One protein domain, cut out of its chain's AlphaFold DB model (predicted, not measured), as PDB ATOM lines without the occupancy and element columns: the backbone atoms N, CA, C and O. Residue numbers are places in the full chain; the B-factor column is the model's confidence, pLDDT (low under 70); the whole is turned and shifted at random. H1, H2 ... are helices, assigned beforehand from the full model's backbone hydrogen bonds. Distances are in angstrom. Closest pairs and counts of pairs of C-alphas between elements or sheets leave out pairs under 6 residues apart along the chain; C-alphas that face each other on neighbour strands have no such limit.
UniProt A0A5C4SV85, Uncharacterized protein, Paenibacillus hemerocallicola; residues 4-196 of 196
ATOM      1  N   SER A   4     -56.548  18.328-102.456       85.62
ATOM      2  CA  SER A   4     -55.260  18.883-102.889       85.62
ATOM      3  C   SER A   4     -54.644  19.766-101.793       85.62
ATOM      4  O   SER A   4     -53.486  19.595-101.394       85.62
ATOM      5  N   ARG A   5     -55.475  20.634-101.207       88.31
ATOM      6  CA  ARG A   5     -55.118  21.527-100.108       88.31
ATOM      7  C   ARG A   5     -54.733  20.742 -98.859       88.31
ATOM      8  O   ARG A   5     -53.685  21.028 -98.282       88.31
ATOM      9  N   LEU A   6     -55.496  19.708 -98.491       85.88
ATOM     10  CA  LEU A   6     -55.171  18.828 -97.362       85.88
ATOM     11  C   LEU A   6     -53.797  18.175 -97.516       85.88
ATOM     12  O   LEU A   6     -52.998  18.244 -96.585       85.88
ATOM     13  N   LYS A   7     -53.481  17.616 -98.690       87.19
ATOM     14  CA  LYS A   7     -52.156  17.030 -98.949       87.19
ATOM     15  C   LYS A   7     -51.037  18.054 -98.754       87.19
ATOM     16  O   LYS A   7     -50.068  17.761 -98.057       87.19
ATOM     17  N   SER A   8     -51.196  19.268 -99.288       88.94
ATOM     18  CA  SER A   8     -50.197  20.336 -99.120       88.94
ATOM     19  C   SER A   8     -49.977  20.711 -97.647       88.94
ATOM     20  O   SER A   8     -48.844  20.913 -97.212       88.94
ATOM     21  N   LEU A   9     -51.053  20.745 -96.853       85.75
ATOM     22  CA  LEU A   9     -51.007  21.052 -95.426       85.75
ATOM     23  C   LEU A   9     -50.322  19.928 -94.634       85.75
ATOM     24  O   LEU A   9     -49.506  20.217 -93.761       85.75
ATOM     25  N   ARG A  10     -50.586  18.654 -94.965       84.94
ATOM     26  CA  ARG A  10     -49.918  17.501 -94.334       84.94
ATOM     27  C   ARG A  10     -48.412  17.485 -94.590       84.94
ATOM     28  O   ARG A  10     -47.653  17.230 -93.659       84.94
ATOM     29  N   VAL A  11     -47.974  17.810 -95.809       87.88
ATOM     30  CA  VAL A  11     -46.539  17.929 -96.121       87.88
ATOM     31  C   VAL A  11     -45.907  19.036 -95.280       87.88
ATOM     32  O   VAL A  11     -44.930  18.782 -94.586       87.88
ATOM     33  N   LYS A  12     -46.519  20.230 -95.236       84.25
ATOM     34  CA  LYS A  12     -46.040  21.342 -94.395       84.25
ATOM     35  C   LYS A  12     -45.959  20.966 -92.914       84.25
ATOM     36  O   LYS A  12     -44.993  21.329 -92.254       84.25
ATOM     37  N   GLN A  13     -46.937  20.217 -92.399       80.88
ATOM     38  CA  GLN A  13     -46.938  19.708 -91.025       80.88
ATOM     39  C   GLN A  13     -45.744  18.787 -90.753       80.88
ATOM     40  O   GLN A  13     -45.047  18.989 -89.763       80.88
ATOM     41  N   ILE A  14     -45.502  17.808 -91.624       83.00
ATOM     42  CA  ILE A  14     -44.387  16.864 -91.482       83.00
ATOM     43  C   ILE A  14     -43.046  17.600 -91.569       83.00
ATOM     44  O   ILE A  14     -42.202  17.444 -90.691       83.00
ATOM     45  N   THR A  15     -42.869  18.453 -92.582       84.69
ATOM     46  CA  THR A  15     -41.644  19.242 -92.760       84.69
ATOM     47  C   THR A  15     -41.373  20.131 -91.553       84.69
ATOM     48  O   THR A  15     -40.245  20.176 -91.075       84.69
ATOM     49  N   PHE A  16     -42.399  20.802 -91.026       83.06
ATOM     50  CA  PHE A  16     -42.255  21.663 -89.857       83.06
ATOM     51  C   PHE A  16     -41.868  20.878 -88.599       83.06
ATOM     52  O   PHE A  16     -40.950  21.285 -87.896       83.06
ATOM     53  N   ILE A  17     -42.519  19.740 -88.330       78.81
ATOM     54  CA  ILE A  17     -42.189  18.896 -87.170       78.81
ATOM     55  C   ILE A  17     -40.745  18.393 -87.266       78.81
ATOM     56  O   ILE A  17     -40.002  18.507 -86.294       78.81
ATOM     57  N   ASN A  18     -40.330  17.905 -88.436       84.12
ATOM     58  CA  ASN A  18     -38.963  17.429 -88.645       84.12
ATOM     59  C   ASN A  18     -37.942  18.563 -88.505       84.12
ATOM     60  O   ASN A  18     -36.932  18.383 -87.836       84.12
ATOM     61  N   ALA A  19     -38.222  19.747 -89.061       83.69
ATOM     62  CA  ALA A  19     -37.360  20.914 -88.895       83.69
ATOM     63  C   ALA A  19     -37.204  21.296 -87.415       83.69
ATOM     64  O   ALA A  19     -36.087  21.523 -86.961       83.69
ATOM     65  N   CYS A  20     -38.294  21.298 -86.643       79.62
ATOM     66  CA  CYS A  20     -38.225  21.544 -85.204       79.62
ATOM     67  C   CYS A  20     -37.343  20.513 -84.490       79.62
ATOM     68  O   CYS A  20     -36.494  20.907 -83.700       79.62
ATOM     69  N   VAL A  21     -37.492  19.216 -84.778       80.31
ATOM     70  CA  VAL A  21     -36.657  18.160 -84.171       80.31
ATOM     71  C   VAL A  21     -35.179  18.354 -84.525       80.31
ATOM     72  O   VAL A  21     -34.332  18.346 -83.633       80.31
ATOM     73  N   CYS A  22     -34.875  18.593 -85.803       84.94
ATOM     74  CA  CYS A  22     -33.511  18.779 -86.298       84.94
ATOM     75  C   CYS A  22     -32.836  20.065 -85.802       84.94
ATOM     76  O   CYS A  22     -31.616  20.151 -85.854       84.94
ATOM     77  N   ILE A  23     -33.594  21.066 -85.350       82.69
ATOM     78  CA  ILE A  23     -33.040  22.322 -84.824       82.69
ATOM     79  C   ILE A  23     -32.967  22.279 -83.300       82.69
ATOM     80  O   ILE A  23     -31.923  22.566 -82.724       82.69
ATOM     81  N   VAL A  24     -34.064  21.911 -82.635       80.12
ATOM     82  CA  VAL A  24     -34.186  22.016 -81.176       80.12
ATOM     83  C   VAL A  24     -33.244  21.050 -80.467       80.12
ATOM     84  O   VAL A  24     -32.581  21.468 -79.522       80.12
ATOM     85  N   ILE A  25     -33.143  19.793 -80.921       80.88
ATOM     86  CA  ILE A  25     -32.276  18.804 -80.263       80.88
ATOM     87  C   ILE A  25     -30.801  19.234 -80.356       80.88
ATOM     88  O   ILE A  25     -30.184  19.401 -79.302       80.88
ATOM     89  N   PRO A  26     -30.227  19.527 -81.542       83.44
ATOM     90  CA  PRO A  26     -28.839  19.978 -81.617       83.44
ATOM     91  C   PRO A  26     -28.588  21.308 -80.907       83.44
ATOM     92  O   PRO A  26     -27.557  21.456 -80.262       83.44
ATOM     93  N   LEU A  27     -29.533  22.254 -80.968       83.56
ATOM     94  CA  LEU A  27     -29.403  23.531 -80.265       83.56
ATOM     95  C   LEU A  27     -29.354  23.328 -78.746       83.56
ATOM     96  O   LEU A  27     -28.505  23.918 -78.085       83.56
ATOM     97  N   SER A  28     -30.212  22.462 -78.195       79.25
ATOM     98  CA  SER A  28     -30.152  22.114 -76.771       79.25
ATOM     99  C   SER A  28     -28.841  21.424 -76.398       79.25
ATOM    100  O   SER A  28     -28.265  21.752 -75.366       79.25
ATOM    101  N   GLY A  29     -28.323  20.535 -77.252       79.19
ATOM    102  CA  GLY A  29     -27.035  19.885 -77.020       79.19
ATOM    103  C   GLY A  29     -25.866  20.874 -77.047       79.19
ATOM    104  O   GLY A  29     -25.007  20.838 -76.173       79.19
ATOM    105  N   GLY A  30     -25.872  21.810 -77.999       82.62
ATOM    106  CA  GLY A  30     -24.883  22.886 -78.075       82.62
ATOM    107  C   GLY A  30     -24.925  23.817 -76.863       82.62
ATOM    108  O   GLY A  30     -23.878  24.204 -76.358       82.62
ATOM    109  N   LEU A  31     -26.118  24.131 -76.347       81.94
ATOM    110  CA  LEU A  31     -26.257  24.908 -75.112       81.94
ATOM    111  C   LEU A  31     -25.688  24.166 -73.897       81.94
ATOM    112  O   LEU A  31     -25.019  24.798 -73.088       81.94
ATOM    113  N   LEU A  32     -25.901  22.849 -73.785       77.25
ATOM    114  CA  LEU A  32     -25.305  22.042 -72.711       77.25
ATOM    115  C   LEU A  32     -23.771  22.044 -72.779       77.25
ATOM    116  O   LEU A  32     -23.131  22.171 -71.742       77.25
ATOM    117  N   LEU A  33     -23.196  21.966 -73.984       79.38
ATOM    118  CA  LEU A  33     -21.746  22.040 -74.194       79.38
ATOM    119  C   LEU A  33     -21.147  23.401 -73.822       79.38
ATOM    120  O   LEU A  33     -20.047  23.456 -73.297       79.38
ATOM    121  N   VAL A  34     -21.834  24.501 -74.141       83.00
ATOM    122  CA  VAL A  34     -21.303  25.858 -73.918       83.00
ATOM    123  C   VAL A  34     -21.483  26.309 -72.472       83.00
ATOM    124  O   VAL A  34     -20.640  27.025 -71.943       83.00
ATOM    125  N   LEU A  35     -22.612  25.956 -71.861       81.56
ATOM    126  CA  LEU A  35     -22.969  26.439 -70.530       81.56
ATOM    127  C   LEU A  35     -22.437  25.546 -69.409       81.56
ATOM    128  O   LEU A  35     -22.421  26.010 -68.274       81.56
ATOM    129  N   GLU A  36     -22.062  24.296 -69.721       79.31
ATOM    130  CA  GLU A  36     -21.616  23.268 -68.765       79.31
ATOM    131  C   GLU A  36     -22.396  23.322 -67.438       79.31
ATOM    132  O   GLU A  36     -21.806  23.434 -66.358       79.31
ATOM    133  N   PRO A  37     -23.744  23.333 -67.493       73.94
ATOM    134  CA  PRO A  37     -24.533  23.631 -66.316       73.94
ATOM    135  C   PRO A  37     -24.334  22.539 -65.270       73.94
ATOM    136  O   PRO A  37     -24.200  21.350 -65.589       73.94
ATOM    137  N   SER A  38     -24.382  22.937 -64.001       73.69
ATOM    138  CA  SER A  38     -24.439  21.954 -62.932       73.69
ATOM    139  C   SER A  38     -25.710  21.095 -63.092       73.69
ATOM    140  O   SER A  38     -26.749  21.572 -63.590       73.69
ATOM    141  N   PRO A  39     -25.684  19.817 -62.680       72.44
ATOM    142  CA  PRO A  39     -26.878  18.976 -62.692       72.44
ATOM    143  C   PRO A  39     -28.028  19.573 -61.871       72.44
ATOM    144  O   PRO A  39     -29.199  19.402 -62.225       72.44
ATOM    145  N   SER A  40     -27.711  20.324 -60.810       70.06
ATOM    146  CA  SER A  40     -28.695  21.001 -59.966       70.06
ATOM    147  C   SER A  40     -29.366  22.179 -60.684       70.06
ATOM    148  O   SER A  40     -30.595  22.258 -60.654       70.06
ATOM    149  N   ASP A  41     -28.617  23.013 -61.412       74.56
ATOM    150  CA  ASP A  41     -29.170  24.120 -62.209       74.56
ATOM    151  C   ASP A  41     -30.049  23.605 -63.350       74.56
ATOM    152  O   ASP A  41     -31.170  24.077 -63.553       74.56
ATOM    153  N   THR A  42     -29.576  22.574 -64.054       72.25
ATOM    154  CA  THR A  42     -30.330  21.921 -65.135       72.25
ATOM    155  C   THR A  42     -31.639  21.333 -64.613       72.25
ATOM    156  O   THR A  42     -32.691  21.482 -65.240       72.25
ATOM    157  N   TYR A  43     -31.600  20.708 -63.433       71.12
ATOM    158  CA  TYR A  43     -32.788  20.189 -62.766       71.12
ATOM    159  C   TYR A  43     -33.765  21.309 -62.382       71.12
ATOM    160  O   TYR A  43     -34.956  21.203 -62.668       71.12
ATOM    161  N   LEU A  44     -33.280  22.398 -61.780       71.25
ATOM    162  CA  LEU A  44     -34.104  23.513 -61.301       71.25
ATOM    163  C   LEU A  44     -34.788  24.244 -62.465       71.25
ATOM    164  O   LEU A  44     -36.004  24.460 -62.444       71.25
ATOM    165  N   VAL A  45     -34.030  24.533 -63.526       74.81
ATOM    166  CA  VAL A  45     -34.548  25.085 -64.786       74.81
ATOM    167  C   VAL A  45     -35.558  24.122 -65.412       74.81
ATOM    168  O   VAL A  45     -36.634  24.553 -65.834       74.81
ATOM    169  N   GLY A  46     -35.265  22.819 -65.409       72.12
ATOM    170  CA  GLY A  46     -36.168  21.772 -65.881       72.12
ATOM    171  C   GLY A  46     -37.497  21.727 -65.120       72.12
ATOM    172  O   GLY A  46     -38.553  21.648 -65.746       72.12
ATOM    173  N   VAL A  47     -37.475  21.842 -63.788       70.06
ATOM    174  CA  VAL A  47     -38.677  21.888 -62.935       70.06
ATOM    175  C   VAL A  47     -39.503  23.148 -63.202       70.06
ATOM    176  O   VAL A  47     -40.726  23.054 -63.322       70.06
ATOM    177  N   PHE A  48     -38.871  24.317 -63.348       74.19
ATOM    178  CA  PHE A  48     -39.581  25.560 -63.674       74.19
ATOM    179  C   PHE A  48     -40.215  25.518 -65.066       74.19
ATOM    180  O   PHE A  48     -41.396  25.844 -65.215       74.19
ATOM    181  N   LEU A  49     -39.470  25.068 -66.080       73.56
ATOM    182  CA  LEU A  49     -39.994  24.864 -67.433       73.56
ATOM    183  C   LEU A  49     -41.133  23.843 -67.438       73.56
ATOM    184  O   LEU A  49     -42.152  24.074 -68.085       73.56
ATOM    185  N   PHE A  50     -41.002  22.749 -66.685       70.69
ATOM    186  CA  PHE A  50     -42.054  21.748 -66.523       70.69
ATOM    187  C   PHE A  50     -43.321  22.342 -65.907       70.69
ATOM    188  O   PHE A  50     -44.406  22.171 -66.463       70.69
ATOM    189  N   GLY A  51     -43.188  23.068 -64.794       67.81
ATOM    190  CA  GLY A  51     -44.304  23.741 -64.137       67.81
ATOM    191  C   GLY A  51     -45.001  24.722 -65.078       67.81
ATOM    192  O   GLY A  51     -46.225  24.693 -65.199       67.81
ATOM    193  N   ALA A  52     -44.229  25.525 -65.817       73.44
ATOM    194  CA  ALA A  52     -44.760  26.460 -66.802       73.44
ATOM    195  C   ALA A  52     -45.499  25.738 -67.940       73.44
ATOM    196  O   ALA A  52     -46.651  26.058 -68.227       73.44
ATOM    197  N   LEU A  53     -44.881  24.728 -68.562       72.00
ATOM    198  CA  LEU A  53     -45.479  23.959 -69.657       72.00
ATOM    199  C   LEU A  53     -46.748  23.215 -69.222       72.00
ATOM    200  O   LEU A  53     -47.724  23.185 -69.972       72.00
ATOM    201  N   LEU A  54     -46.773  22.654 -68.008       68.75
ATOM    202  CA  LEU A  54     -47.973  22.039 -67.444       68.75
ATOM    203  C   LEU A  54     -49.081  23.054 -67.210       68.75
ATOM    204  O   LEU A  54     -50.215  22.786 -67.597       68.75
ATOM    205  N   LEU A  55     -48.770  24.201 -66.602       73.00
ATOM    206  CA  LEU A  55     -49.740  25.275 -66.396       73.00
ATOM    207  C   LEU A  55     -50.311  25.750 -67.733       73.00
ATOM    208  O   LEU A  55     -51.521  25.944 -67.839       73.00
ATOM    209  N   PHE A  56     -49.479  25.856 -68.772       69.88
ATOM    210  CA  PHE A  56     -49.926  26.206 -70.117       69.88
ATOM    211  C   PHE A  56     -50.806  25.132 -70.758       69.88
ATOM    212  O   PHE A  56     -51.842  25.476 -71.328       69.88
ATOM    213  N   GLU A  57     -50.461  23.847 -70.656       66.62
ATOM    214  CA  GLU A  57     -51.313  22.765 -71.171       66.62
ATOM    215  C   GLU A  57     -52.632  22.640 -70.389       66.62
ATOM    216  O   GLU A  57     -53.696  22.424 -70.974       66.62
ATOM    217  N   PHE A  58     -52.609  22.870 -69.074       66.00
ATOM    218  CA  PHE A  58     -53.824  22.979 -68.266       66.00
ATOM    219  C   PHE A  58     -54.670  24.175 -68.709       66.00
ATOM    220  O   PHE A  58     -55.871  24.041 -68.939       66.00
ATOM    221  N   TRP A  59     -54.053  25.338 -68.915       63.62
ATOM    222  CA  TRP A  59     -54.726  26.530 -69.423       63.62
ATOM    223  C   TRP A  59     -55.321  26.299 -70.821       63.62
ATOM    224  O   TRP A  59     -56.437  26.740 -71.100       63.62
ATOM    225  N   SER A  60     -54.642  25.536 -71.686       64.19
ATOM    226  CA  SER A  60     -55.098  25.186 -73.041       64.19
ATOM    227  C   SER A  60     -56.379  24.336 -73.052       64.19
ATOM    228  O   SER A  60     -57.199  24.435 -73.978       64.19
ATOM    229  N   LEU A  61     -56.594  23.533 -72.004       61.59
ATOM    230  CA  LEU A  61     -57.800  22.726 -71.819       61.59
ATOM    231  C   LEU A  61     -59.037  23.575 -71.511       61.59
ATOM    232  O   LEU A  61     -60.114  23.272 -72.034       61.59
ATOM    233  N   PHE A  62     -58.889  24.622 -70.694       58.22
ATOM    234  CA  PHE A  62     -60.003  25.462 -70.234       58.22
ATOM    235  C   PHE A  62     -60.216  26.709 -71.104       58.22
ATOM    236  O   PHE A  62     -61.359  27.086 -71.364       58.22
ATOM    237  N   PHE A  63     -59.141  27.293 -71.639       55.81
ATOM    238  CA  PHE A  63     -59.154  28.557 -72.385       55.81
ATOM    239  C   PHE A  63     -58.503  28.442 -73.778       55.81
ATOM    240  O   PHE A  63     -57.608  29.214 -74.129       55.81
ATOM    241  N   PRO A  64     -58.979  27.528 -74.649       56.03
ATOM    242  CA  PRO A  64     -58.319  27.218 -75.919       56.03
ATOM    243  C   PRO A  64     -58.271  28.384 -76.918       56.03
ATOM    244  O   PRO A  64     -57.466  28.363 -77.841       56.03
ATOM    245  N   LYS A  65     -59.134  29.399 -76.764       50.47
ATOM    246  CA  LYS A  65     -59.225  30.547 -77.684       50.47
ATOM    247  C   LYS A  65     -58.205  31.656 -77.399       50.47
ATOM    248  O   LYS A  65     -57.947  32.459 -78.287       50.47
ATOM    249  N   HIS A  66     -57.624  31.700 -76.200       46.09
ATOM    250  CA  HIS A  66     -56.768  32.810 -75.757       46.09
ATOM    251  C   HIS A  66     -55.270  32.584 -76.036       46.09
ATOM    252  O   HIS A  66     -54.453  33.465 -75.806       46.09
ATOM    253  N   LEU A  67     -54.907  31.429 -76.598       48.84
ATOM    254  CA  LEU A  67     -53.527  31.021 -76.887       48.84
ATOM    255  C   LEU A  67     -53.151  31.222 -78.368       48.84
ATOM    256  O   LEU A  67     -52.548  30.352 -79.000       48.84
ATOM    257  N   LEU A  68     -53.535  32.368 -78.938       42.97
ATOM    258  CA  LEU A  68     -53.380  32.702 -80.365       42.97
ATOM    259  C   LEU A  68     -51.922  32.661 -80.863       42.97
ATOM    260  O   LEU A  68     -51.695  32.343 -82.030       42.97
ATOM    261  N   PHE A  69     -50.953  32.916 -79.977       43.81
ATOM    262  CA  PHE A  69     -49.512  32.837 -80.255       43.81
ATOM    263  C   PHE A  69     -48.956  31.399 -80.241       43.81
ATOM    264  O   PHE A  69     -47.952  31.124 -80.886       43.81
ATOM    265  N   MET A  70     -49.620  30.459 -79.552       49.06
ATOM    266  CA  MET A  70     -49.112  29.093 -79.326       49.06
ATOM    267  C   MET A  70     -49.703  28.022 -80.249       49.06
ATOM    268  O   MET A  70     -49.207  26.902 -80.288       49.06
ATOM    269  N   HIS A  71     -50.736  28.331 -81.038       51.28
ATOM    270  CA  HIS A  71     -51.340  27.357 -81.965       51.28
ATOM    271  C   HIS A  71     -50.497  27.094 -83.230       51.28
ATOM    272  O   HIS A  71     -50.983  26.514 -84.204       51.28
ATOM    273  N   GLY A  72     -49.232  27.516 -83.208       58.88
ATOM    274  CA  GLY A  72     -48.295  27.370 -84.302       58.88
ATOM    275  C   GLY A  72     -48.668  28.200 -85.535       58.88
ATOM    276  O   GLY A  72     -49.560  29.065 -85.499       58.88
ATOM    277  N   PRO A  73     -47.977  27.933 -86.651       68.56
ATOM    278  CA  PRO A  73     -48.264  28.557 -87.933       68.56
ATOM    279  C   PRO A  73     -49.734  28.384 -88.328       68.56
ATOM    280  O   PRO A  73     -50.366  27.377 -88.008       68.56
ATOM    281  N   TRP A  74     -50.281  29.334 -89.085       75.31
ATOM    282  CA  TRP A  74     -51.692  29.325 -89.492       75.31
ATOM    283  C   TRP A  74     -52.147  27.996 -90.132       75.31
ATOM    284  O   TRP A  74     -53.239  27.513 -89.837       75.31
ATOM    285  N   PHE A  75     -51.273  27.335 -90.900       75.88
ATOM    286  CA  PHE A  75     -51.563  26.041 -91.528       75.88
ATOM    287  C   PHE A  75     -51.848  24.908 -90.517       75.88
ATOM    288  O   PHE A  75     -52.647  24.019 -90.804       75.88
ATOM    289  N   MET A  76     -51.253  24.941 -89.318       75.00
ATOM    290  CA  MET A  76     -51.524  23.957 -88.258       75.00
ATOM    291  C   MET A  76     -52.931  24.123 -87.680       75.00
ATOM    292  O   MET A  76     -53.567  23.138 -87.306       75.00
ATOM    293  N   ARG A  77     -53.448  25.359 -87.645       75.56
ATOM    294  CA  ARG A  77     -54.816  25.640 -87.182       75.56
ATOM    295  C   ARG A  77     -55.849  25.089 -88.146       75.56
ATOM    296  O   ARG A  77     -56.853  24.538 -87.707       75.56
ATOM    297  N   GLU A  78     -55.583  25.214 -89.442       79.94
ATOM    298  CA  GLU A  78     -56.459  24.685 -90.483       79.94
ATOM    299  C   GLU A  78     -56.567  23.155 -90.385       79.94
ATOM    300  O   GLU A  78     -57.671  22.609 -90.347       79.94
ATOM    301  N   ILE A  79     -55.432  22.471 -90.200       79.75
ATOM    302  CA  ILE A  79     -55.397  21.025 -89.944       79.75
ATOM    303  C   ILE A  79     -56.152  20.680 -88.657       79.75
ATOM    304  O   ILE A  79     -56.985  19.777 -88.655       79.75
ATOM    305  N   ALA A  80     -55.902  21.399 -87.559       76.12
ATOM    306  CA  ALA A  80     -56.553  21.132 -86.278       76.12
ATOM    307  C   ALA A  80     -58.077  21.320 -86.340       76.12
ATOM    308  O   ALA A  80     -58.811  20.556 -85.712       76.12
ATOM    309  N   GLY A  81     -58.557  22.305 -87.104       78.19
ATOM    310  CA  GLY A  81     -59.981  22.518 -87.363       78.19
ATOM    311  C   GLY A  81     -60.608  21.327 -88.084       78.19
ATOM    312  O   GLY A  81     -61.585  20.763 -87.592       78.19
ATOM    313  N   TYR A  82     -59.984  20.892 -89.180       82.12
ATOM    314  CA  TYR A  82     -60.410  19.714 -89.937       82.12
ATOM    315  C   TYR A  82     -60.408  18.431 -89.083       82.12
ATOM    316  O   TYR A  82     -61.386  17.683 -89.061       82.12
ATOM    317  N   GLU A  83     -59.344  18.179 -88.317       78.44
ATOM    318  CA  GLU A  83     -59.271  16.993 -87.457       78.44
ATOM    319  C   GLU A  83     -60.325  17.019 -86.346       78.44
ATOM    320  O   GLU A  83     -60.896  15.982 -86.006       78.44
ATOM    321  N   ARG A  84     -60.610  18.199 -85.784       77.56
ATOM    322  CA  ARG A  84     -61.636  18.375 -84.752       77.56
ATOM    323  C   ARG A  84     -63.037  18.099 -85.285       77.56
ATOM    324  O   ARG A  84     -63.846  17.513 -84.564       77.56
ATOM    325  N   GLU A  85     -63.310  18.507 -86.517       81.25
ATOM    326  CA  GLU A  85     -64.565  18.223 -87.213       81.25
ATOM    327  C   GLU A  85     -64.750  16.710 -87.408       81.25
ATOM    328  O   GLU A  85     -65.765  16.155 -86.992       81.25
ATOM    329  N   LYS A  86     -63.715  16.018 -87.905       79.25
ATOM    330  CA  LYS A  86     -63.697  14.553 -88.085       79.25
ATOM    331  C   LYS A  86     -63.818  13.761 -86.776       79.25
ATOM    332  O   LYS A  86     -64.517  12.751 -86.721       79.25
ATOM    333  N   LEU A  87     -63.113  14.182 -85.722       75.12
ATOM    334  CA  LEU A  87     -63.083  13.490 -84.425       75.12
ATOM    335  C   LEU A  87     -64.360  13.710 -83.603       75.12
ATOM    336  O   LEU A  87     -64.737  12.849 -82.806       75.12
ATOM    337  N   GLY A  88     -65.011  14.864 -83.762       77.06
ATOM    338  CA  GLY A  88     -66.128  15.293 -82.928       77.06
ATOM    339  C   GLY A  88     -65.696  15.806 -81.545       77.06
ATOM    340  O   GLY A  88     -64.687  15.397 -80.961       77.06
ATOM    341  N   LYS A  89     -66.499  16.710 -80.965       74.50
ATOM    342  CA  LYS A  89     -66.163  17.460 -79.731       74.50
ATOM    343  C   LYS A  89     -65.819  16.566 -78.528       74.50
ATOM    344  O   LYS A  89     -64.911  16.885 -77.761       74.50
ATOM    345  N   LYS A  90     -66.531  15.446 -78.352       72.38
ATOM    346  CA  LYS A  90     -66.338  14.525 -77.213       72.38
ATOM    347  C   LYS A  90     -64.997  13.790 -77.298       72.38
ATOM    348  O   LYS A  90     -64.337  13.595 -76.278       72.38
ATOM    349  N   GLN A  91     -64.590  13.407 -78.504       71.44
ATOM    350  CA  GLN A  91     -63.341  12.695 -78.734       71.44
ATOM    351  C   GLN A  91     -62.134  13.636 -78.723       71.44
ATOM    352  O   GLN A  91     -61.103  13.275 -78.163       71.44
ATOM    353  N   ASP A  92     -62.283  14.858 -79.251       74.69
ATOM    354  CA  ASP A  92     -61.271  15.923 -79.147       74.69
ATOM    355  C   ASP A  92     -60.936  16.214 -77.675       74.69
ATOM    356  O   ASP A  92     -59.770  16.188 -77.284       74.69
ATOM    357  N   ARG A  93     -61.958  16.373 -76.817       73.56
ATOM    358  CA  ARG A  93     -61.751  16.589 -75.374       73.56
ATOM    359  C   ARG A  93     -61.009  15.423 -74.713       73.56
ATOM    360  O   ARG A  93     -60.045  15.661 -73.991       73.56
ATOM    361  N   LYS A  94     -61.401  14.173 -74.997       74.94
ATOM    362  CA  LYS A  94     -60.674  12.985 -74.507       74.94
ATOM    363  C   LYS A  94     -59.227  12.965 -75.001       74.94
ATOM    364  O   LYS A  94     -58.330  12.676 -74.222       74.94
ATOM    365  N   GLY A  95     -58.988  13.319 -76.262       72.00
ATOM    366  CA  GLY A  95     -57.648  13.387 -76.841       72.00
ATOM    367  C   GLY A  95     -56.765  14.473 -76.230       72.00
ATOM    368  O   GLY A  95     -55.556  14.287 -76.139       72.00
ATOM    369  N   ARG A  96     -57.332  15.599 -75.784       73.56
ATOM    370  CA  ARG A  96     -56.584  16.621 -75.033       73.56
ATOM    371  C   ARG A  96     -56.194  16.138 -73.639       73.56
ATOM    372  O   ARG A  96     -55.034  16.254 -73.286       73.56
ATOM    373  N   ILE A  97     -57.119  15.520 -72.898       75.31
ATOM    374  CA  ILE A  97     -56.829  14.952 -71.566       75.31
ATOM    375  C   ILE A  97     -55.744  13.875 -71.663       75.31
ATOM    376  O   ILE A  97     -54.803  13.854 -70.881       75.31
ATOM    377  N   VAL A  98     -55.857  13.000 -72.662       73.56
ATOM    378  CA  VAL A  98     -54.866  11.955 -72.922       73.56
ATOM    379  C   VAL A  98     -53.499  12.544 -73.280       73.56
ATOM    380  O   VAL A  98     -52.488  12.039 -72.803       73.56
ATOM    381  N   ARG A  99     -53.451  13.608 -74.093       71.31
ATOM    382  CA  ARG A  99     -52.198  14.314 -74.401       71.31
ATOM    383  C   ARG A  99     -51.582  14.945 -73.163       71.31
ATOM    384  O   ARG A  99     -50.388  14.768 -72.972       71.31
ATOM    385  N   LEU A 100     -52.386  15.600 -72.326       74.38
ATOM    386  CA  LEU A 100     -51.921  16.151 -71.057       74.38
ATOM    387  C   LEU A 100     -51.299  15.045 -70.200       74.38
ATOM    388  O   LEU A 100     -50.162  15.182 -69.780       74.38
ATOM    389  N   PHE A 101     -51.995  13.920 -70.013       74.94
ATOM    390  CA  PHE A 101     -51.463  12.802 -69.232       74.94
ATOM    391  C   PHE A 101     -50.164  12.240 -69.826       74.94
ATOM    392  O   PHE A 101     -49.203  12.030 -69.095       74.94
ATOM    393  N   ALA A 102     -50.112  12.031 -71.147       69.94
ATOM    394  CA  ALA A 102     -48.902  11.573 -71.829       69.94
ATOM    395  C   ALA A 102     -47.735  12.546 -71.623       69.94
ATOM    396  O   ALA A 102     -46.623  12.120 -71.342       69.94
ATOM    397  N   PHE A 103     -48.003  13.846 -71.740       71.25
ATOM    398  CA  PHE A 103     -47.027  14.913 -71.567       71.25
ATOM    399  C   PHE A 103     -46.517  14.994 -70.125       71.25
ATOM    400  O   PHE A 103     -45.309  15.004 -69.909       71.25
ATOM    401  N   THR A 104     -47.417  14.956 -69.135       73.44
ATOM    402  CA  THR A 104     -47.057  14.888 -67.712       73.44
ATOM    403  C   THR A 104     -46.228  13.642 -67.415       73.44
ATOM    404  O   THR A 104     -45.223  13.738 -66.718       73.44
ATOM    405  N   PHE A 105     -46.615  12.484 -67.958       73.25
ATOM    406  CA  PHE A 105     -45.882  11.235 -67.769       73.25
ATOM    407  C   PHE A 105     -44.478  11.311 -68.375       73.25
ATOM    408  O   PHE A 105     -43.515  10.988 -67.691       73.25
ATOM    409  N   LEU A 106     -44.355  11.779 -69.622       70.44
ATOM    410  CA  LEU A 106     -43.081  11.955 -70.326       70.44
ATOM    411  C   LEU A 106     -42.125  12.871 -69.562       70.44
ATOM    412  O   LEU A 106     -40.982  12.502 -69.304       70.44
ATOM    413  N   LEU A 107     -42.606  14.049 -69.171       70.38
ATOM    414  CA  LEU A 107     -41.788  15.038 -68.476       70.38
ATOM    415  C   LEU A 107     -41.467  14.633 -67.035       70.38
ATOM    416  O   LEU A 107     -40.351  14.862 -66.581       70.38
ATOM    417  N   GLY A 108     -42.393  13.974 -66.335       71.94
ATOM    418  CA  GLY A 108     -42.119  13.389 -65.023       71.94
ATOM    419  C   GLY A 108     -41.029  12.316 -65.089       71.94
ATOM    420  O   GLY A 108     -40.129  12.296 -64.256       71.94
ATOM    421  N   ASN A 109     -41.053  11.471 -66.122       71.00
ATOM    422  CA  ASN A 109     -40.012  10.469 -66.362       71.00
ATOM    423  C   ASN A 109     -38.649  11.122 -66.649       71.00
ATOM    424  O   ASN A 109     -37.623  10.686 -66.131       71.00
ATOM    425  N   GLN A 110     -38.651  12.214 -67.417       69.00
ATOM    426  CA  GLN A 110     -37.451  12.991 -67.705       69.00
ATOM    427  C   GLN A 110     -36.855  13.624 -66.437       69.00
ATOM    428  O   GLN A 110     -35.644  13.580 -66.237       69.00
ATOM    429  N   LEU A 111     -37.695  14.158 -65.543       70.19
ATOM    430  CA  LEU A 111     -37.255  14.674 -64.243       70.19
ATOM    431  C   LEU A 111     -36.608  13.583 -63.382       70.19
ATOM    432  O   LEU A 111     -35.556  13.822 -62.795       70.19
ATOM    433  N   VAL A 112     -37.183  12.375 -63.343       69.44
ATOM    434  CA  VAL A 112     -36.579  11.232 -62.634       69.44
ATOM    435  C   VAL A 112     -35.222  10.864 -63.237       69.44
ATOM    436  O   VAL A 112     -34.279  10.599 -62.491       69.44
ATOM    437  N   ALA A 113     -35.087  10.890 -64.565       66.19
ATOM    438  CA  ALA A 113     -33.804  10.656 -65.224       66.19
ATOM    439  C   ALA A 113     -32.744  11.673 -64.765       66.19
ATOM    440  O   ALA A 113     -31.648  11.273 -64.388       66.19
ATOM    441  N   PHE A 114     -33.095  12.961 -64.681       65.50
ATOM    442  CA  PHE A 114     -32.182  13.996 -64.185       65.50
ATOM    443  C   PHE A 114     -31.811  13.827 -62.708       65.50
ATOM    444  O   PHE A 114     -30.661  14.052 -62.349       65.50
ATOM    445  N   THR A 115     -32.724  13.352 -61.849       64.88
ATOM    446  CA  THR A 115     -32.377  13.072 -60.440       64.88
ATOM    447  C   THR A 115     -31.358  11.946 -60.264       64.88
ATOM    448  O   THR A 115     -30.744  11.861 -59.206       64.88
ATOM    449  N   ARG A 116     -31.176  11.080 -61.269       63.38
ATOM    450  CA  ARG A 116     -30.187   9.991 -61.235       63.38
ATOM    451  C   ARG A 116     -28.788  10.428 -61.658       63.38
ATOM    452  O   ARG A 116     -27.854   9.684 -61.408       63.38
ATOM    453  N   ILE A 117     -28.649  11.605 -62.266       61.34
ATOM    454  CA  ILE A 117     -27.361  12.174 -62.694       61.34
ATOM    455  C   ILE A 117     -26.787  13.091 -61.591       61.34
ATOM    456  O   ILE A 117     -25.994  13.985 -61.852       61.34
ATOM    457  N   ARG A 118     -27.235  12.919 -60.339       54.94
ATOM    458  CA  ARG A 118     -26.829  13.734 -59.187       54.94
ATOM    459  C   ARG A 118     -25.445  13.309 -58.683       54.94
ATOM    460  O   ARG A 118     -25.346  12.611 -57.681       54.94
ATOM    461  N   ASP A 119     -24.418  13.765 -59.381       58.00
ATOM    462  CA  ASP A 119     -23.159  14.177 -58.764       58.00
ATOM    463  C   ASP A 119     -23.104  15.711 -58.834       58.00
ATOM    464  O   ASP A 119     -23.632  16.305 -59.772       58.00
ATOM    465  N   ASP A 120     -22.554  16.374 -57.815       57.81
ATOM    466  CA  ASP A 120     -22.511  17.849 -57.748       57.81
ATOM    467  C   ASP A 120     -21.478  18.468 -58.713       57.81
ATOM    468  O   ASP A 120     -21.369  19.693 -58.808       57.81
ATOM    469  N   ASP A 121     -20.751  17.636 -59.462       62.50
ATOM    470  CA  ASP A 121     -19.812  18.087 -60.481       62.50
ATOM    471  C   ASP A 121     -20.545  18.580 -61.744       62.50
ATOM    472  O   ASP A 121     -21.550  17.992 -62.166       62.50
ATOM    473  N   PRO A 122     -20.065  19.664 -62.385       65.06
ATOM    474  CA  PRO A 122     -20.628  20.138 -63.645       65.06
ATOM    475  C   PRO A 122     -20.599  19.034 -64.708       65.06
ATOM    476  O   PRO A 122     -19.658  18.240 -64.759       65.06
ATOM    477  N   MET A 123     -21.621  18.994 -65.579       69.62
ATOM    478  CA  MET A 123     -21.671  18.058 -66.712       69.62
ATOM    479  C   MET A 123     -20.562  18.390 -67.720       69.62
ATOM    480  O   MET A 123     -20.793  19.045 -68.735       69.62
ATOM    481  N   GLN A 124     -19.348  17.925 -67.446       70.88
ATOM    482  CA  GLN A 124     -18.223  18.058 -68.356       70.88
ATOM    483  C   GLN A 124     -18.314  16.969 -69.417       70.88
ATOM    484  O   GLN A 124     -18.029  15.796 -69.175       70.88
ATOM    485  N   ILE A 125     -18.724  17.363 -70.618       74.81
ATOM    486  CA  ILE A 125     -18.750  16.476 -71.777       74.81
ATOM    487  C   ILE A 125     -17.307  16.292 -72.264       74.81
ATOM    488  O   ILE A 125     -16.758  17.149 -72.956       74.81
ATOM    489  N   ARG A 126     -16.685  15.168 -71.891       76.69
ATOM    490  CA  ARG A 126     -15.286  14.859 -72.238       76.69
ATOM    491  C   ARG A 126     -15.140  14.368 -73.675       76.69
ATOM    492  O   ARG A 126     -14.223  14.783 -74.380       76.69
ATOM    493  N   ASP A 127     -16.064  13.521 -74.126       82.19
ATOM    494  CA  ASP A 127     -16.120  13.042 -75.507       82.19
ATOM    495  C   ASP A 127     -17.156  13.824 -76.326       82.19
ATOM    496  O   ASP A 127     -18.324  13.444 -76.461       82.19
ATOM    497  N   VAL A 128     -16.707  14.934 -76.915       84.69
ATOM    498  CA  VAL A 128     -17.535  15.787 -77.781       84.69
ATOM    499  C   VAL A 128     -18.021  15.030 -79.026       84.69
ATOM    500  O   VAL A 128     -19.142  15.251 -79.488       84.69
ATOM    501  N   SER A 129     -17.213  14.113 -79.570       86.88
ATOM    502  CA  SER A 129     -17.581  13.329 -80.757       86.88
ATOM    503  C   SER A 129     -18.671  12.308 -80.426       86.88
ATOM    504  O   SER A 129     -19.675  12.203 -81.141       86.88
ATOM    505  N   GLY A 130     -18.518  11.587 -79.314       84.00
ATOM    506  CA  GLY A 130     -19.531  10.680 -78.780       84.00
ATOM    507  C   GLY A 130     -20.834  11.404 -78.452       84.00
ATOM    508  O   GLY A 130     -21.910  10.951 -78.848       84.00
ATOM    509  N   PHE A 131     -20.751  12.589 -77.842       83.81
ATOM    510  CA  PHE A 131     -21.916  13.425 -77.558       83.81
ATOM    511  C   PHE A 131     -22.723  13.768 -78.815       83.81
ATOM    512  O   PHE A 131     -23.931  13.516 -78.871       83.81
ATOM    513  N   TRP A 132     -22.069  14.288 -79.859       86.94
ATOM    514  CA  TRP A 132     -22.754  14.622 -81.110       86.94
ATOM    515  C   TRP A 132     -23.284  13.389 -81.841       86.94
ATOM    516  O   TRP A 132     -24.353  13.455 -82.450       86.94
ATOM    517  N   THR A 133     -22.597  12.250 -81.726       87.50
ATOM    518  CA  THR A 133     -23.082  10.967 -82.252       87.50
ATOM    519  C   THR A 133     -24.396  10.563 -81.579       87.50
ATOM    520  O   THR A 133     -25.362  10.215 -82.261       87.50
ATOM    521  N   ILE A 134     -24.488  10.684 -80.252       82.25
ATOM    522  CA  ILE A 134     -25.723  10.409 -79.503       82.25
ATOM    523  C   ILE A 134     -26.826  11.398 -79.882       82.25
ATOM    524  O   ILE A 134     -27.960  10.980 -80.121       82.25
ATOM    525  N   MET A 135     -26.514  12.691 -80.009       82.69
ATOM    526  CA  MET A 135     -27.488  13.693 -80.461       82.69
ATOM    527  C   MET A 135     -28.030  13.375 -81.859       82.69
ATOM    528  O   MET A 135     -29.239  13.464 -82.083       82.69
ATOM    529  N   ALA A 136     -27.176  12.939 -82.788       86.94
ATOM    530  CA  ALA A 136     -27.594  12.523 -84.124       86.94
ATOM    531  C   ALA A 136     -28.510  11.285 -84.085       86.94
ATOM    532  O   ALA A 136     -29.537  11.257 -84.768       86.94
ATOM    533  N   ILE A 137     -28.191  10.293 -83.243       85.12
ATOM    534  CA  ILE A 137     -29.042   9.114 -83.020       85.12
ATOM    535  C   ILE A 137     -30.409   9.535 -82.467       85.12
ATOM    536  O   ILE A 137     -31.440   9.064 -82.955       85.12
ATOM    537  N   LEU A 138     -30.449  10.455 -81.499       80.50
ATOM    538  CA  LEU A 138     -31.701  10.983 -80.957       80.50
ATOM    539  C   LEU A 138     -32.522  11.686 -82.042       80.50
ATOM    540  O   LEU A 138     -33.699  11.365 -82.204       80.50
ATOM    541  N   VAL A 139     -31.917  12.578 -82.834       85.69
ATOM    542  CA  VAL A 139     -32.598  13.238 -83.961       85.69
ATOM    543  C   VAL A 139     -33.196  12.207 -84.917       85.69
ATOM    544  O   VAL A 139     -34.366  12.331 -85.285       85.69
ATOM    545  N   LEU A 140     -32.442  11.166 -85.281       87.62
ATOM    546  CA  LEU A 140     -32.917  10.106 -86.169       87.62
ATOM    547  C   LEU A 140     -34.126   9.370 -85.570       87.62
ATOM    548  O   LEU A 140     -35.158   9.243 -86.228       87.62
ATOM    549  N   ILE A 141     -34.025   8.929 -84.314       80.81
ATOM    550  CA  ILE A 141     -35.083   8.196 -83.607       80.81
ATOM    551  C   ILE A 141     -36.352   9.049 -83.493       80.81
ATOM    552  O   ILE A 141     -37.436   8.595 -83.871       80.81
ATOM    553  N   PHE A 142     -36.232  10.296 -83.028       79.12
ATOM    554  CA  PHE A 142     -37.372  11.203 -82.876       79.12
ATOM    555  C   PHE A 142     -38.008  11.556 -84.221       79.12
ATOM    556  O   PHE A 142     -39.234  11.607 -84.319       79.12
ATOM    557  N   THR A 143     -37.207  11.733 -85.272       82.25
ATOM    558  CA  THR A 143     -37.711  11.997 -86.625       82.25
ATOM    559  C   THR A 143     -38.463  10.787 -87.176       82.25
ATOM    560  O   THR A 143     -39.588  10.927 -87.654       82.25
ATOM    561  N   LEU A 144     -37.897   9.578 -87.085       82.38
ATOM    562  CA  LEU A 144     -38.536   8.354 -87.580       82.38
ATOM    563  C   LEU A 144     -39.850   8.066 -86.849       82.38
ATOM    564  O   LEU A 144     -40.888   7.856 -87.481       82.38
ATOM    565  N   LEU A 145     -39.823   8.096 -85.518       76.00
ATOM    566  CA  LEU A 145     -40.983   7.767 -84.693       76.00
ATOM    567  C   LEU A 145     -42.041   8.872 -84.738       76.00
ATOM    568  O   LEU A 145     -43.236   8.576 -84.821       76.00
ATOM    569  N   GLY A 146     -41.616  10.137 -84.769       75.62
ATOM    570  CA  GLY A 146     -42.492  11.286 -84.984       75.62
ATOM    571  C   GLY A 146     -43.220  11.194 -86.322       75.62
ATOM    572  O   GLY A 146     -44.447  11.294 -86.365       75.62
ATOM    573  N   ASN A 147     -42.495  10.899 -87.404       79.19
ATOM    574  CA  ASN A 147     -43.090  10.698 -88.725       79.19
ATOM    575  C   ASN A 147     -44.045   9.505 -88.751       79.19
ATOM    576  O   ASN A 147     -45.156   9.638 -89.263       79.19
ATOM    577  N   ALA A 148     -43.678   8.367 -88.157       76.44
ATOM    578  CA  ALA A 148     -44.562   7.205 -88.070       76.44
ATOM    579  C   ALA A 148     -45.871   7.538 -87.329       76.44
ATOM    580  O   ALA A 148     -46.960   7.203 -87.803       76.44
ATOM    581  N   ALA A 149     -45.790   8.258 -86.205       72.50
ATOM    582  CA  ALA A 149     -46.955   8.683 -85.435       72.50
ATOM    583  C   ALA A 149     -47.844   9.672 -86.211       72.50
ATOM    584  O   ALA A 149     -49.075   9.538 -86.211       72.50
ATOM    585  N   VAL A 150     -47.239  10.646 -86.898       78.31
ATOM    586  CA  VAL A 150     -47.952  11.625 -87.732       78.31
ATOM    587  C   VAL A 150     -48.624  10.930 -88.913       78.31
ATOM    588  O   VAL A 150     -49.821  11.118 -89.118       78.31
ATOM    589  N   LEU A 151     -47.918  10.067 -89.644       80.12
ATOM    590  CA  LEU A 151     -48.469   9.318 -90.775       80.12
ATOM    591  C   LEU A 151     -49.593   8.373 -90.346       80.12
ATOM    592  O   LEU A 151     -50.625   8.316 -91.012       80.12
ATOM    593  N   TYR A 152     -49.449   7.691 -89.205       77.88
ATOM    594  CA  TYR A 152     -50.519   6.871 -88.634       77.88
ATOM    595  C   TYR A 152     -51.771   7.704 -88.337       77.88
ATOM    596  O   TYR A 152     -52.890   7.307 -88.680       77.88
ATOM    597  N   ARG A 153     -51.599   8.886 -87.730       77.81
ATOM    598  CA  ARG A 153     -52.696   9.821 -87.449       77.81
ATOM    599  C   ARG A 153     -53.362  10.317 -88.727       77.81
ATOM    600  O   ARG A 153     -54.587  10.287 -88.797       77.81
ATOM    601  N   ILE A 154     -52.578  10.731 -89.721       82.12
ATOM    602  CA  ILE A 154     -53.069  11.179 -91.031       82.12
ATOM    603  C   ILE A 154     -53.890  10.068 -91.675       82.12
ATOM    604  O   ILE A 154     -55.058  10.274 -91.988       82.12
ATOM    605  N   HIS A 155     -53.315   8.870 -91.797       81.62
ATOM    606  CA  HIS A 155     -53.984   7.724 -92.400       81.62
ATOM    607  C   HIS A 155     -55.323   7.435 -91.720       81.62
ATOM    608  O   HIS A 155     -56.333   7.230 -92.389       81.62
ATOM    609  N   LYS A 156     -55.340   7.454 -90.385       79.06
ATOM    610  CA  LYS A 156     -56.528   7.125 -89.604       79.06
ATOM    611  C   LYS A 156     -57.588   8.225 -89.622       79.06
ATOM    612  O   LYS A 156     -58.764   7.916 -89.703       79.06
ATOM    613  N   ILE A 157     -57.223   9.503 -89.566       79.00
ATOM    614  CA  ILE A 157     -58.214  10.592 -89.595       79.00
ATOM    615  C   ILE A 157     -58.755  10.805 -91.013       79.00
ATOM    616  O   ILE A 157     -59.957  11.016 -91.205       79.00
ATOM    617  N   ASP A 158     -57.890  10.720 -92.021       80.06
ATOM    618  CA  ASP A 158     -58.269  11.059 -93.386       80.06
ATOM    619  C   ASP A 158     -59.114   9.937 -94.014       80.06
ATOM    620  O   ASP A 158     -60.105  10.243 -94.678       80.06
ATOM    621  N   LYS A 159     -58.820   8.657 -93.722       78.88
ATOM    622  CA  LYS A 159     -59.554   7.504 -94.282       78.88
ATOM    623  C   LYS A 159     -60.759   7.019 -93.471       78.88
ATOM    624  O   LYS A 159     -61.549   6.248 -94.000       78.88
ATOM    625  N   THR A 160     -60.911   7.414 -92.207       76.38
ATOM    626  CA  THR A 160     -62.033   6.947 -91.371       76.38
ATOM    627  C   THR A 160     -63.216   7.916 -91.425       76.38
ATOM    628  O   THR A 160     -63.044   9.141 -91.452       76.38
ATOM    629  N   GLU A 161     -64.431   7.369 -91.449       72.50
ATOM    630  CA  GLU A 161     -65.666   8.151 -91.383       72.50
ATOM    631  C   GLU A 161     -65.842   8.833 -90.011       72.50
ATOM    632  O   GLU A 161     -65.386   8.308 -88.984       72.50
ATOM    633  N   PRO A 162     -66.507  10.004 -89.958       66.06
ATOM    634  CA  PRO A 162     -66.814  10.677 -88.700       66.06
ATOM    635  C   PRO A 162     -67.538   9.735 -87.722       66.06
ATOM    636  O   PRO A 162     -68.513   9.083 -88.072       66.06
ATOM    637  N   GLY A 163     -67.059   9.649 -86.478       60.56
ATOM    638  CA  GLY A 163     -67.675   8.819 -85.429       60.56
ATOM    639  C   GLY A 163     -67.138   7.385 -85.291       60.56
ATOM    640  O   GLY A 163     -67.292   6.795 -84.221       60.56
ATOM    641  N   GLN A 164     -66.408   6.851 -86.276       63.91
ATOM    642  CA  GLN A 164     -65.798   5.509 -86.192       63.91
ATOM    643  C   GLN A 164     -64.429   5.483 -85.485       63.91
ATOM    644  O   GLN A 164     -63.830   4.431 -85.274       63.91
ATOM    645  N   LEU A 165     -63.922   6.633 -85.036       64.81
ATOM    646  CA  LEU A 165     -62.585   6.758 -84.441       64.81
ATOM    647  C   LEU A 165     -62.474   6.238 -82.994       64.81
ATOM    648  O   LEU A 165     -61.471   6.520 -82.332       64.81
ATOM    649  N   ARG A 166     -63.476   5.518 -82.461       58.44
ATOM    650  CA  ARG A 166     -63.490   4.974 -81.083       58.44
ATOM    651  C   ARG A 166     -62.140   4.292 -80.778       58.44
ATOM    652  O   ARG A 166     -61.648   3.500 -81.572       58.44
ATOM    653  N   TRP A 167     -61.516   4.649 -79.651       61.03
ATOM    654  CA  TRP A 167     -60.188   4.175 -79.195       61.03
ATOM    655  C   TRP A 167     -58.943   4.743 -79.891       61.03
ATOM    656  O   TRP A 167     -57.827   4.394 -79.506       61.03
ATOM    657  N   PHE A 168     -59.081   5.655 -80.858       65.12
ATOM    658  CA  PHE A 168     -57.934   6.323 -81.489       65.12
ATOM    659  C   PHE A 168     -56.971   6.952 -80.472       65.12
ATOM    660  O   PHE A 168     -55.765   6.739 -80.556       65.12
ATOM    661  N   THR A 169     -57.519   7.639 -79.471       65.19
ATOM    662  CA  THR A 169     -56.757   8.345 -78.436       65.19
ATOM    663  C   THR A 169     -55.989   7.409 -77.503       65.19
ATOM    664  O   THR A 169     -54.917   7.772 -77.035       65.19
ATOM    665  N   LEU A 170     -56.485   6.191 -77.248       65.50
ATOM    666  CA  LEU A 170     -55.800   5.227 -76.375       65.50
ATOM    667  C   LEU A 170     -54.570   4.617 -77.061       65.50
ATOM    668  O   LEU A 170     -53.520   4.475 -76.444       65.50
ATOM    669  N   LYS A 171     -54.675   4.297 -78.360       68.69
ATOM    670  CA  LYS A 171     -53.544   3.748 -79.127       68.69
ATOM    671  C   LYS A 171     -52.426   4.777 -79.303       68.69
ATOM    672  O   LYS A 171     -51.258   4.427 -79.190       68.69
ATOM    673  N   SER A 172     -52.776   6.048 -79.521       63.81
ATOM    674  CA  SER A 172     -51.783   7.128 -79.558       63.81
ATOM    675  C   SER A 172     -51.115   7.363 -78.199       63.81
ATOM    676  O   SER A 172     -49.940   7.703 -78.166       63.81
ATOM    677  N   LEU A 173     -51.840   7.159 -77.089       67.19
ATOM    678  CA  LEU A 173     -51.273   7.245 -75.739       67.19
ATOM    679  C   LEU A 173     -50.223   6.161 -75.503       67.19
ATOM    680  O   LEU A 173     -49.129   6.477 -75.059       67.19
ATOM    681  N   ALA A 174     -50.547   4.907 -75.825       69.94
ATOM    682  CA  ALA A 174     -49.627   3.787 -75.647       69.94
ATOM    683  C   ALA A 174     -48.316   4.005 -76.419       69.94
ATOM    684  O   ALA A 174     -47.238   3.822 -75.863       69.94
ATOM    685  N   LEU A 175     -48.409   4.485 -77.665       66.88
ATOM    686  CA  LEU A 175     -47.244   4.882 -78.460       66.88
ATOM    687  C   LEU A 175     -46.433   5.985 -77.768       66.88
ATOM    688  O   LEU A 175     -45.226   5.839 -77.623       66.88
ATOM    689  N   GLY A 176     -47.083   7.048 -77.285       64.81
ATOM    690  CA  GLY A 176     -46.400   8.128 -76.565       64.81
ATOM    691  C   GLY A 176     -45.687   7.662 -75.290       64.81
ATOM    692  O   GLY A 176     -44.561   8.075 -75.036       64.81
ATOM    693  N   VAL A 177     -46.305   6.761 -74.522       69.12
ATOM    694  CA  VAL A 177     -45.713   6.178 -73.306       69.12
ATOM    695  C   VAL A 177     -44.487   5.325 -73.636       69.12
ATOM    696  O   VAL A 177     -43.453   5.480 -72.991       69.12
ATOM    697  N   ILE A 178     -44.572   4.468 -74.659       72.38
ATOM    698  CA  ILE A 178     -43.444   3.635 -75.105       72.38
ATOM    699  C   ILE A 178     -42.272   4.518 -75.542       72.38
ATOM    700  O   ILE A 178     -41.145   4.293 -75.109       72.38
ATOM    701  N   LEU A 179     -42.540   5.552 -76.345       66.62
ATOM    702  CA  LEU A 179     -41.515   6.496 -76.797       66.62
ATOM    703  C   LEU A 179     -40.818   7.192 -75.629       66.62
ATOM    704  O   LEU A 179     -39.601   7.336 -75.647       66.62
ATOM    705  N   GLY A 180     -41.582   7.559 -74.601       67.25
ATOM    706  CA  GLY A 180     -41.048   8.158 -73.384       67.25
ATOM    707  C   GLY A 180     -40.107   7.273 -72.599       67.25
ATOM    708  O   GLY A 180     -39.050   7.711 -72.152       67.25
ATOM    709  N   LEU A 181     -40.489   6.012 -72.435       73.88
ATOM    710  CA  LEU A 181     -39.648   5.043 -71.745       73.88
ATOM    711  C   LEU A 181     -38.350   4.807 -72.524       73.88
ATOM    712  O   LEU A 181     -37.273   4.806 -71.931       73.88
ATOM    713  N   VAL A 182     -38.436   4.688 -73.852       73.19
ATOM    714  CA  VAL A 182     -37.260   4.535 -74.721       73.19
ATOM    715  C   VAL A 182     -36.343   5.757 -74.635       73.19
ATOM    716  O   VAL A 182     -35.135   5.588 -74.480       73.19
ATOM    717  N   SER A 183     -36.884   6.981 -74.675       66.69
ATOM    718  CA  SER A 183     -36.064   8.195 -74.578       66.69
ATOM    719  C   SER A 183     -35.346   8.307 -73.235       66.69
ATOM    720  O   SER A 183     -34.177   8.676 -73.212       66.69
ATOM    721  N   VAL A 184     -35.996   7.938 -72.127       68.31
ATOM    722  CA  VAL A 184     -35.366   7.950 -70.796       68.31
ATOM    723  C   VAL A 184     -34.197   6.975 -70.724       68.31
ATOM    724  O   VAL A 184     -33.139   7.340 -70.215       68.31
ATOM    725  N   VAL A 185     -34.358   5.756 -71.246       73.00
ATOM    726  CA  VAL A 185     -33.277   4.759 -71.262       73.00
ATOM    727  C   VAL A 185     -32.108   5.251 -72.112       73.00
ATOM    728  O   VAL A 185     -30.973   5.219 -71.647       73.00
ATOM    729  N   LEU A 186     -32.377   5.762 -73.317       69.94
ATOM    730  CA  LEU A 186     -31.335   6.263 -74.217       69.94
ATOM    731  C   LEU A 186     -30.576   7.451 -73.630       69.94
ATOM    732  O   LEU A 186     -29.356   7.492 -73.736       69.94
ATOM    733  N   LEU A 187     -31.277   8.392 -72.996       68.94
ATOM    734  CA  LEU A 187     -30.632   9.533 -72.354       68.94
ATOM    735  C   LEU A 187     -29.833   9.092 -71.128       68.94
ATOM    736  O   LEU A 187     -28.690   9.497 -70.987       68.94
ATOM    737  N   SER A 188     -30.375   8.207 -70.288       67.19
ATOM    738  CA  SER A 188     -29.668   7.726 -69.090       67.19
ATOM    739  C   SER A 188     -28.385   6.964 -69.445       67.19
ATOM    740  O   SER A 188     -27.338   7.208 -68.855       67.19
ATOM    741  N   VAL A 189     -28.451   6.064 -70.433       69.62
ATOM    742  CA  VAL A 189     -27.285   5.299 -70.903       69.62
ATOM    743  C   VAL A 189     -26.320   6.201 -71.670       69.62
ATOM    744  O   VAL A 189     -25.118   6.143 -71.448       69.62
ATOM    745  N   GLY A 190     -26.839   7.060 -72.549       66.94
ATOM    746  CA  GLY A 190     -26.027   7.937 -73.383       66.94
ATOM    747  C   GLY A 190     -25.249   8.977 -72.582       66.94
ATOM    748  O   GLY A 190     -24.052   9.139 -72.801       66.94
ATOM    749  N   PHE A 191     -25.890   9.627 -71.607       65.81
ATOM    750  CA  PHE A 191     -25.192  10.531 -70.693       65.81
ATOM    751  C   PHE A 191     -24.165   9.782 -69.842       65.81
ATOM    752  O   PHE A 191     -23.056  10.275 -69.685       65.81
ATOM    753  N   GLY A 192     -24.465   8.565 -69.379       64.25
ATOM    754  CA  GLY A 192     -23.490   7.744 -68.653       64.25
ATOM    755  C   GLY A 192     -22.245   7.366 -69.470       64.25
ATOM    756  O   GLY A 192     -21.179   7.191 -68.892       64.25
ATOM    757  N   ILE A 193     -22.350   7.253 -70.798       67.19
ATOM    758  CA  ILE A 193     -21.206   6.966 -71.684       67.19
ATOM    759  C   ILE A 193     -20.365   8.220 -71.948       67.19
ATOM    760  O   ILE A 193     -19.155   8.115 -72.081       67.19
ATOM    761  N   VAL A 194     -20.995   9.394 -72.047       63.09
ATOM    762  CA  VAL A 194     -20.320  10.648 -72.437       63.09
ATOM    763  C   VAL A 194     -19.727  11.413 -71.250       63.09
ATOM    764  O   VAL A 194     -18.796  12.199 -71.431       63.09
ATOM    765  N   LEU A 195     -20.286  11.220 -70.053       62.19
ATOM    766  CA  LEU A 195     -19.854  11.899 -68.828       62.19
ATOM    767  C   LEU A 195     -18.715  11.172 -68.087       62.19
ATOM    768  O   LEU A 195     -18.044  11.805 -67.276       62.19
ATOM    769  N   ASN A 196     -18.493   9.878 -68.353       56.84
ATOM    770  CA  ASN A 196     -17.366   9.105 -67.805       56.84
ATOM    771  C   ASN A 196     -16.108   9.298 -68.662       56.84
ATOM    772  O   ASN A 196     -15.051   9.689 -68.099       56.84
TER     773      ASN A 196
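AT A GLANCE: This is residues 4 to 196 of the 196 residues of an uncharacterized protein of Paenibacillus hemerocallicola (UniProt A0A5C4SV85). Five long helices run nearly lengthwise in a curved row, H1, H5, H6, H4, H2, which makes a C in cross-section, open between H1 and H2. The short H3 lies slanted at one end of the row, by the first turns of H1 and the last of H5. The printed part has 193 residues with six named helices, H1 to H6 along the chain, and no named strand; the class is all helix. The whole is compact, with a radius of gyration of the C-alphas of 18.5 A, and elongated, spanning 55 by 32 by 29 A.

HOW THE PARTS SIT: H5, residues 128 to 159, is the hub and touches three helices. It touches H1, residues 4 to 35, at a shallow tilt of 22 degrees, opposite ways; their closest C-alphas, Asn 18 and Thr 143, are 5.9 A apart. H5 and H6, residues 168 to 195, form a helical hairpin at a shallow tilt of 4 degrees, with Phe 131 and Val 194 the closest C-alphas at 6.0 A. H6 touches H4, residues 89 to 115, at 15 degrees, the same way, the closest C-alphas being Leu 106 and Gly 180 at 5.3 A. H4 touches H2, residues 39 to 62, at 8 degrees, opposite ways, the closest C-alphas being Tyr 43 and Phe 114 at 6.4 A. H3, residues 74 to 87, touches H1 at a steep tilt of 62 degrees, with its residues 75 to 79 alone; the closest C-alphas, Leu 9 and Phe 75, are 6.4 A apart. H3 and H5 only just touch, with 3 pairs of C-alphas within 8 A, the closest being Glu 83 and Ile 157 at 6.8 A. H1 and H2 are apart, as are H1 and H4. Every O i to N i+4 pair is within hydrogen-bond range in H3, H4, H5 and H6; H1 has 27 of 28 and H2 19 of 20.

IN THESE COORDINATES: H1 begins at C-alpha 4 (-55.260, 18.883, -102.889) and is 46.3 A long. H5 is 45.9 A, H6 40.5 A, H4 39.2 A and H2 34.6 A. H3 begins at C-alpha 74 (-51.692, 29.325, -89.492), and H6 ends at C-alpha 195 (-19.854, 11.899, -68.828).

THE WHOLE: The two C-alphas farthest apart, Asp 121 and Glu 161, are 56.2 A apart. The printed part has no cut. The links from H2 to H3 and from H4 to H5 are long. The mean pLDDT of the printed part is 73.1; among the residues under 70 are 56 to 73, 112 to 123, 162 to 177 and 186 to 196.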